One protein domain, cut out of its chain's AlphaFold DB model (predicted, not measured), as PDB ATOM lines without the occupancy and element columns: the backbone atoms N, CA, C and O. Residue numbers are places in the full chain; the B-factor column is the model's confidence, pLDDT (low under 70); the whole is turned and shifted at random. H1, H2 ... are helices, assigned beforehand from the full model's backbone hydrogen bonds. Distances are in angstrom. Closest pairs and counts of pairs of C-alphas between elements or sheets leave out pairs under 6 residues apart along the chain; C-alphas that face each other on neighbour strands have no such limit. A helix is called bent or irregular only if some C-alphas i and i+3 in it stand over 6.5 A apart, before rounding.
ATOM      1  N   LYS A   2     -12.912 -12.587  19.347       89.62
ATOM      2  CA  LYS A   2     -13.301 -11.410  18.545       89.62
ATOM      3  C   LYS A   2     -13.003 -11.540  17.051       89.62
ATOM      4  O   LYS A   2     -13.892 -11.313  16.247       89.62
ATOM      5  N   ILE A   3     -11.780 -11.952  16.705       93.00
ATOM      6  CA  ILE A   3     -11.352 -12.127  15.307       93.00
ATOM      7  C   ILE A   3     -12.257 -13.133  14.586       93.00
ATOM      8  O   ILE A   3     -12.753 -12.837  13.511       93.00
ATOM      9  N   ILE A   4     -12.544 -14.278  15.214       94.00
ATOM     10  CA  ILE A   4     -13.447 -15.297  14.657       94.00
ATOM     11  C   ILE A   4     -14.849 -14.714  14.438       94.00
ATOM     12  O   ILE A   4     -15.418 -14.886  13.368       94.00
ATOM     13  N   GLY A   5     -15.385 -13.972  15.413       93.19
ATOM     14  CA  GLY A   5     -16.684 -13.312  15.268       93.19
ATOM     15  C   GLY A   5     -16.719 -12.312  14.110       93.19
ATOM     16  O   GLY A   5     -17.647 -12.338  13.309       93.19
ATOM     17  N   ILE A   6     -15.674 -11.491  13.964       95.00
ATOM     18  CA  ILE A   6     -15.535 -10.550  12.841       95.00
ATOM     19  C   ILE A   6     -15.501 -11.299  11.505       95.00
ATOM     20  O   ILE A   6     -16.191 -10.894  10.577       95.00
ATOM     21  N   LEU A   7     -14.753 -12.402  11.406       96.94
ATOM     22  CA  LEU A   7     -14.691 -13.205  10.182       96.94
ATOM     23  C   LEU A   7     -16.065 -13.764   9.791       96.94
ATOM     24  O   LEU A   7     -16.425 -13.689   8.623       96.94
ATOM     25  N   PHE A   8     -16.860 -14.250  10.748       95.50
ATOM     26  CA  PHE A   8     -18.228 -14.714  10.478       95.50
ATOM     27  C   PHE A   8     -19.182 -13.581  10.077       95.50
ATOM     28  O   PHE A   8     -20.029 -13.777   9.208       95.50
ATOM     29  N   VAL A   9     -19.029 -12.384  10.656       95.31
ATOM     30  CA  VAL A   9     -19.795 -11.204  10.223       95.31
ATOM     31  C   VAL A   9     -19.452 -10.840   8.780       95.31
ATOM     32  O   VAL A   9     -20.354 -10.649   7.969       95.31
ATOM     33  N   LEU A  10     -18.161 -10.783   8.441       96.88
ATOM     34  CA  LEU A  10     -17.712 -10.508   7.075       96.88
ATOM     35  C   LEU A  10     -18.173 -11.594   6.098       96.88
ATOM     36  O   LEU A  10     -18.585 -11.270   4.989       96.88
ATOM     37  N   TRP A  11     -18.166 -12.858   6.525       96.38
ATOM     38  CA  TRP A  11     -18.707 -13.968   5.748       96.38
ATOM     39  C   TRP A  11     -20.201 -13.791   5.456       96.38
ATOM     40  O   TRP A  11     -20.607 -13.891   4.306       96.38
ATOM     41  N   GLY A  12     -21.009 -13.441   6.463       94.81
ATOM     42  CA  GLY A  12     -22.434 -13.153   6.267       94.81
ATOM     43  C   GLY A  12     -22.687 -11.969   5.327       94.81
ATOM     44  O   GLY A  12     -23.606 -12.014   4.516       94.81
ATOM     45  N   ILE A  13     -21.849 -10.927   5.374       95.25
ATOM     46  CA  ILE A  13     -21.928  -9.797   4.432       95.25
ATOM     47  C   ILE A  13     -21.579 -10.243   3.005       95.25
ATOM     48  O   ILE A  13     -22.242  -9.819   2.059       95.25
ATOM     49  N   ALA A  14     -20.558 -11.085   2.840       95.19
ATOM     50  CA  ALA A  14     -20.179 -11.623   1.536       95.19
ATOM     51  C   ALA A  14     -21.291 -12.503   0.949       95.19
ATOM     52  O   ALA A  14     -21.656 -12.314  -0.208       95.19
ATOM     53  N   ASP A  15     -21.873 -13.392   1.758       93.69
ATOM     54  CA  ASP A  15     -23.019 -14.225   1.380       93.69
ATOM     55  C   ASP A  15     -24.227 -13.373   0.961       93.69
ATOM     56  O   ASP A  15     -24.811 -13.588  -0.100       93.69
ATOM     57  N   PHE A  16     -24.539 -12.317   1.723       94.31
ATOM     58  CA  PHE A  16     -25.572 -11.357   1.337       94.31
ATOM     59  C   PHE A  16     -25.253 -10.707  -0.012       94.31
ATOM     60  O   PHE A  16     -26.084 -10.747  -0.910       94.31
ATOM     61  N   GLY A  17     -24.050 -10.161  -0.204       94.25
ATOM     62  CA  GLY A  17     -23.665  -9.539  -1.475       94.25
ATOM     63  C   GLY A  17     -23.745 -10.495  -2.672       94.25
ATOM     64  O   GLY A  17     -24.209 -10.107  -3.741       94.25
ATOM     65  N   LEU A  18     -23.346 -11.754  -2.486       93.56
ATOM     66  CA  LEU A  18     -23.392 -12.789  -3.520       93.56
ATOM     67  C   LEU A  18     -24.822 -13.243  -3.835       93.56
ATOM     68  O   LEU A  18     -25.150 -13.430  -5.007       93.56
ATOM     69  N   SER A  19     -25.703 -13.313  -2.833       90.31
ATOM     70  CA  SER A  19     -27.119 -13.639  -3.051       90.31
ATOM     71  C   SER A  19     -27.833 -12.625  -3.958       90.31
ATOM     72  O   SER A  19     -28.689 -13.011  -4.752       90.31
ATOM     73  N   TRP A  20     -27.429 -11.346  -3.944       89.50
ATOM     74  CA  TRP A  20     -27.961 -10.327  -4.868       89.50
ATOM     75  C   TRP A  20     -27.526 -10.562  -6.318       89.50
ATOM     76  O   TRP A  20     -28.207 -10.128  -7.244       89.50
ATOM     77  N   ALA A  21     -26.407 -11.259  -6.517       92.00
ATOM     78  CA  ALA A  21     -25.937 -11.706  -7.823       92.00
ATOM     79  C   ALA A  21     -26.507 -13.082  -8.221       92.00
ATOM     80  O   ALA A  21     -26.145 -13.603  -9.273       92.00
ATOM     81  N   GLY A  22     -27.386 -13.675  -7.400       88.56
ATOM     82  CA  GLY A  22     -27.944 -15.010  -7.623       88.56
ATOM     83  C   GLY A  22     -26.954 -16.150  -7.366       88.56
ATOM     84  O   GLY A  22     -27.168 -17.255  -7.856       88.56
ATOM     85  N   VAL A  23     -25.864 -15.889  -6.637       91.69
ATOM     86  CA  VAL A  23     -24.844 -16.891  -6.310       91.69
ATOM     87  C   VAL A  23     -25.153 -17.512  -4.952       91.69
ATOM     88  O   VAL A  23     -25.186 -16.811  -3.939       91.69
ATOM     89  N   ASP A  24     -25.324 -18.832  -4.927       91.81
ATOM     90  CA  ASP A  24     -25.396 -19.607  -3.691       91.81
ATOM     91  C   ASP A  24     -23.984 -19.972  -3.221       91.81
ATOM     92  O   ASP A  24     -23.398 -20.972  -3.639       91.81
ATOM     93  N   LEU A  25     -23.432 -19.127  -2.345       93.12
ATOM     94  CA  LEU A  25     -22.090 -19.299  -1.794       93.12
ATOM     95  C   LEU A  25     -21.917 -20.650  -1.090       93.12
ATOM     96  O   LEU A  25     -20.834 -21.227  -1.152       93.12
ATOM     97  N   TYR A  26     -22.955 -21.145  -0.410       92.81
ATOM     98  CA  TYR A  26     -22.890 -22.400   0.332       92.81
ATOM     99  C   TYR A  26     -22.855 -23.592  -0.621       92.81
ATOM    100  O   TYR A  26     -22.021 -24.482  -0.447       92.81
ATOM    101  N   ASN A  27     -23.677 -23.572  -1.667       93.62
ATOM    102  CA  ASN A  27     -23.650 -24.600  -2.702       93.62
ATOM    103  C   ASN A  27     -22.306 -24.626  -3.448       93.62
ATOM    104  O   ASN A  27     -21.736 -25.701  -3.631       93.62
ATOM    105  N   GLU A  28     -21.743 -23.457  -3.766       93.25
ATOM    106  CA  GLU A  28     -20.445 -23.326  -4.450       93.25
ATOM    107  C   GLU A  28     -19.292 -23.980  -3.666       93.25
ATOM    108  O   GLU A  28     -18.356 -24.527  -4.247       93.25
ATOM    109  N   ILE A  29     -19.369 -23.986  -2.330       93.94
ATOM    110  CA  ILE A  29     -18.389 -24.660  -1.460       93.94
ATOM    111  C   ILE A  29     -18.798 -26.092  -1.074       93.94
ATOM    112  O   ILE A  29     -18.196 -26.689  -0.180       93.94
ATOM    113  N   GLY A  30     -19.808 -26.659  -1.740       93.56
ATOM    114  CA  GLY A  30     -20.264 -28.038  -1.556       93.56
ATOM    115  C   GLY A  30     -21.198 -28.261  -0.363       93.56
ATOM    116  O   GLY A  30     -21.388 -29.404   0.053       93.56
ATOM    117  N   ILE A  31     -21.775 -27.201   0.205       93.31
ATOM    118  CA  ILE A  31     -22.763 -27.277   1.286       93.31
ATOM    119  C   ILE A  31     -24.160 -27.135   0.687       93.31
ATOM    120  O   ILE A  31     -24.567 -26.062   0.252       93.31
ATOM    121  N   THR A  32     -24.931 -28.219   0.705       93.12
ATOM    122  CA  THR A  32     -26.330 -28.179   0.274       93.12
ATOM    123  C   THR A  32     -27.196 -27.558   1.363       93.12
ATOM    124  O   THR A  32     -27.335 -28.106   2.458       93.12
ATOM    125  N   VAL A  33     -27.799 -26.418   1.042       90.50
ATOM    126  CA  VAL A  33     -28.798 -25.737   1.864       90.50
ATOM    127  C   VAL A  33     -30.141 -25.861   1.150       90.50
ATOM    128  O   VAL A  33     -30.198 -25.819  -0.074       90.50
ATOM    129  N   SER A  34     -31.228 -26.068   1.893       92.69
ATOM    130  CA  SER A  34     -32.566 -26.065   1.294       92.69
ATOM    131  C   SER A  34     -32.919 -24.672   0.773       92.69
ATOM    132  O   SER A  34     -32.615 -23.684   1.443       92.69
ATOM    133  N   ASP A  35     -33.655 -24.590  -0.335       88.62
ATOM    134  CA  ASP A  35     -34.071 -23.318  -0.953       88.62
ATOM    135  C   ASP A  35     -34.825 -22.387   0.014       88.62
ATOM    136  O   ASP A  35     -34.744 -21.168  -0.084       88.62
ATOM    137  N   GLU A  36     -35.531 -22.953   0.994       92.06
ATOM    138  CA  GLU A  36     -36.233 -22.202   2.043       92.06
ATOM    139  C   GLU A  36     -35.281 -21.555   3.061       92.06
ATOM    140  O   GLU A  36     -35.625 -20.556   3.687       92.06
ATOM    141  N   LEU A  37     -34.087 -22.126   3.244       90.38
ATOM    142  CA  LEU A  37     -33.099 -21.700   4.236       90.38
ATOM    143  C   LEU A  37     -32.014 -20.807   3.622       90.38
ATOM    144  O   LEU A  37     -31.467 -19.961   4.328       90.38
ATOM    145  N   TRP A  38     -31.737 -20.954   2.322       90.94
ATOM    146  CA  TRP A  38     -30.747 -20.155   1.594       90.94
ATOM    147  C   TRP A  38     -30.943 -18.632   1.757       90.94
ATOM    148  O   TRP A  38     -29.984 -17.942   2.094       90.94
ATOM    149  N   PRO A  39     -32.169 -18.072   1.695       91.06
ATOM    150  CA  PRO A  39     -32.381 -16.642   1.926       91.06
ATOM    151  C   PRO A  39     -32.038 -16.164   3.343       91.06
ATOM    152  O   PRO A  39     -32.023 -14.963   3.589       91.06
ATOM    153  N   PHE A  40     -31.797 -17.068   4.294       93.81
ATOM    154  CA  PHE A  40     -31.495 -16.733   5.686       93.81
ATOM    155  C   PHE A  40     -30.037 -17.001   6.069       93.81
ATOM    156  O   PHE A  40     -29.627 -16.623   7.170       93.81
ATOM    157  N   THR A  41     -29.231 -17.613   5.197       93.44
ATOM    158  CA  THR A  41     -27.850 -18.014   5.521       93.44
ATOM    159  C   THR A  41     -26.979 -16.832   5.930       93.44
ATOM    160  O   THR A  41     -26.252 -16.922   6.923       93.44
ATOM    161  N   HIS A  42     -27.134 -15.684   5.272       92.31
ATOM    162  CA  HIS A  42     -26.395 -14.467   5.597       92.31
ATOM    163  C   HIS A  42     -26.753 -13.914   6.983       92.31
ATOM    164  O   HIS A  42     -25.868 -13.489   7.730       92.31
ATOM    165  N   TRP A  43     -28.034 -13.969   7.368       93.50
ATOM    166  CA  TRP A  43     -28.482 -13.580   8.708       93.50
ATOM    167  C   TRP A  43     -27.947 -14.528   9.775       93.50
ATOM    168  O   TRP A  43     -27.531 -14.077  10.842       93.50
ATOM    169  N   ILE A  44     -27.918 -15.829   9.485       93.94
ATOM    170  CA  ILE A  44     -27.391 -16.846  10.396       93.94
ATOM    171  C   ILE A  44     -25.886 -16.634  10.599       93.94
ATOM    172  O   ILE A  44     -25.433 -16.522  11.740       93.94
ATOM    173  N   ALA A  45     -25.113 -16.511   9.517       94.31
ATOM    174  CA  ALA A  45     -23.672 -16.281   9.580       94.31
ATOM    175  C   ALA A  45     -23.332 -14.963  10.293       94.31
ATOM    176  O   ALA A  45     -22.519 -14.947  11.223       94.31
ATOM    177  N   GLY A  46     -24.010 -13.873   9.922       94.56
ATOM    178  CA  GLY A  46     -23.835 -12.567  10.550       94.56
ATOM    179  C   GLY A  46     -24.223 -12.563  12.030       94.56
ATOM    180  O   GLY A  46     -23.476 -12.051  12.866       94.56
ATOM    181  N   GLY A  47     -25.355 -13.179  12.377       95.25
ATOM    182  CA  GLY A  47     -25.862 -13.270  13.746       95.25
ATOM    183  C   GLY A  47     -24.956 -14.095  14.663       95.25
ATOM    184  O   GLY A  47     -24.610 -13.641  15.757       95.25
ATOM    185  N   ILE A  48     -24.500 -15.264  14.202       95.88
ATOM    186  CA  ILE A  48     -23.524 -16.091  14.930       95.88
ATOM    187  C   ILE A  48     -22.208 -15.324  15.100       95.88
ATOM    188  O   ILE A  48     -21.655 -15.282  16.202       95.88
ATOM    189  N   GLY A  49     -21.725 -14.663  14.045       95.38
ATOM    190  CA  GLY A  49     -20.513 -13.853  14.104       95.38
ATOM    191  C   GLY A  49     -20.599 -12.726  15.134       95.38
ATOM    192  O   GLY A  49     -19.696 -12.570  15.963       95.38
ATOM    193  N   ALA A  50     -21.712 -11.990  15.148       94.25
ATOM    194  CA  ALA A  50     -21.965 -10.929  16.118       94.25
ATOM    195  C   ALA A  50     -22.009 -11.462  17.561       94.25
ATOM    196  O   ALA A  50     -21.401 -10.865  18.454       94.25
ATOM    197  N   ALA A  51     -22.653 -12.611  17.790       95.69
ATOM    198  CA  ALA A  51     -22.696 -13.256  19.101       95.69
ATOM    199  C   ALA A  51     -21.296 -13.683  19.580       95.69
ATOM    200  O   ALA A  51     -20.896 -13.365  20.702       95.69
ATOM    201  N   ILE A  52     -20.504 -14.335  18.720       95.19
ATOM    202  CA  ILE A  52     -19.122 -14.742  19.031       95.19
ATOM    203  C   ILE A  52     -18.248 -13.519  19.330       95.19
ATOM    204  O   ILE A  52     -17.446 -13.538  20.272       95.19
ATOM    205  N   TYR A  53     -18.403 -12.445  18.551       95.38
ATOM    206  CA  TYR A  53     -17.690 -11.193  18.781       95.38
ATOM    207  C   TYR A  53     -18.045 -10.590  20.146       95.38
ATOM    208  O   TYR A  53     -17.141 -10.233  20.905       95.38
ATOM    209  N   ALA A  54     -19.335 -10.537  20.493       94.25
ATOM    210  CA  ALA A  54     -19.809 -10.010  21.770       94.25
ATOM    211  C   ALA A  54     -19.265 -10.807  22.967       94.25
ATOM    212  O   ALA A  54     -18.745 -10.207  23.908       94.25
ATOM    213  N   ILE A  55     -19.283 -12.144  22.899       94.75
ATOM    214  CA  ILE A  55     -18.681 -13.013  23.931       94.75
ATOM    215  C   ILE A  55     -17.165 -12.791  24.014       94.75
ATOM    216  O   ILE A  55     -16.578 -12.812  25.092       94.75
ATOM    217  N   GLY A  56     -16.503 -12.574  22.875       90.62
ATOM    218  CA  GLY A  56     -15.086 -12.223  22.846       90.62
ATOM    219  C   GLY A  56     -14.788 -10.864  23.480       90.62
ATOM    220  O   GLY A  56     -13.716 -10.699  24.046       90.62
ATOM    221  N   LYS A  57     -15.714  -9.904  23.385       90.94
ATOM    222  CA  LYS A  57     -15.593  -8.562  23.967       90.94
ATOM    223  C   LYS A  57     -15.864  -8.517  25.461       90.94
ATOM    224  O   LYS A  57     -15.199  -7.747  26.132       90.94
ATOM    225  N   SER A  58     -16.781  -9.325  25.980       86.50
ATOM    226  CA  SER A  58     -17.098  -9.335  27.415       86.50
ATOM    227  C   SER A  58     -16.026  -9.979  28.301       86.50
ATOM    228  O   SER A  58     -16.135  -9.913  29.521       86.50
ATOM    229  N   ARG A  59     -15.023 -10.637  27.706       75.31
ATOM    230  CA  ARG A  59     -13.926 -11.322  28.410       75.31
ATOM    231  C   ARG A  59     -12.625 -10.509  28.491       75.31
ATOM    232  O   ARG A  59     -11.632 -11.050  28.968       75.31
TER     233      ARG A  59
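This is residues 2 to 59 of the 60 residues of an uncharacterized protein of Chloroflexi bacterium (UniProt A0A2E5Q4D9). Two long helices, H3 and H1, lie side by side along the length of a rod and run opposite ways. At one end of the pair the chain passes from H1 to H3 through residues 21 to 37, a looped stretch that holds the very short helix H2 off to one side; both ends of the printed part lie toward the other end of the rod. The printed part has 58 residues with three named helices, in the order H1, H2, H3, and no named strand; the class is all helix. The whole is only just compact, close to loose, with a radius of gyration of the C-alphas of 12.1 A, and it spans 38 by 18 by 17 A.

The longest helix is H3, residues 38 to 57, which measures 29.4 A from its first to its last C-alpha. It begins at C-alpha 38 at (-30.747, -20.155, 1.594) and ends at C-alpha 57 at (-15.593, -8.562, 23.967). H3 is irregular: C-alphas 39 and 42 are 7.4 A apart. H1, residues 2 to 20, measures 27.6 A and begins at C-alpha 2 at (-13.301, -11.410, 18.545). H2 has four residues, Leu 25 to Glu 28, and measures 5.1 A.

H3 and H1 touch, with 50 pairs of C-alphas within 8 A. Their closest C-alphas are those of Gly 49 and Gly 5, 4.0 A apart, and their centres are 8.2 A apart. They run opposite ways at a shallow tilt of 18 degrees. H1 and H2 only just touch, and only at the corner by their link, with 3 pairs of C-alphas within 8 A. H1 touches H2 with residues 15 to 19 alone, and the closest C-alphas of the two are those of Asp 15 and Leu 25, 6.1 A apart. H2 and H3 are near each other, with 6 pairs of C-alphas within 10 A, the closest at 8.3 A. In H1 every O i to N i+4 pair is within hydrogen-bond range, in H3 14 of 16 are, and H2 is too short for such a pair.

The two C-alphas farthest apart are those of Gly 22 and Arg 59, at 38.8 A. The first and last printed C-alphas, those of Lys 2 and Arg 59, are 9.9 A apart. The printed part runs from residue 2 to residue 59 of a chain of 60 residues and has no cut. The link from H1 to H2, 4 residues, is tight, and the link from H2 to H3, 9 residues, is short. The mean pLDDT of the printed part is 92.9, and no printed residue is under 70.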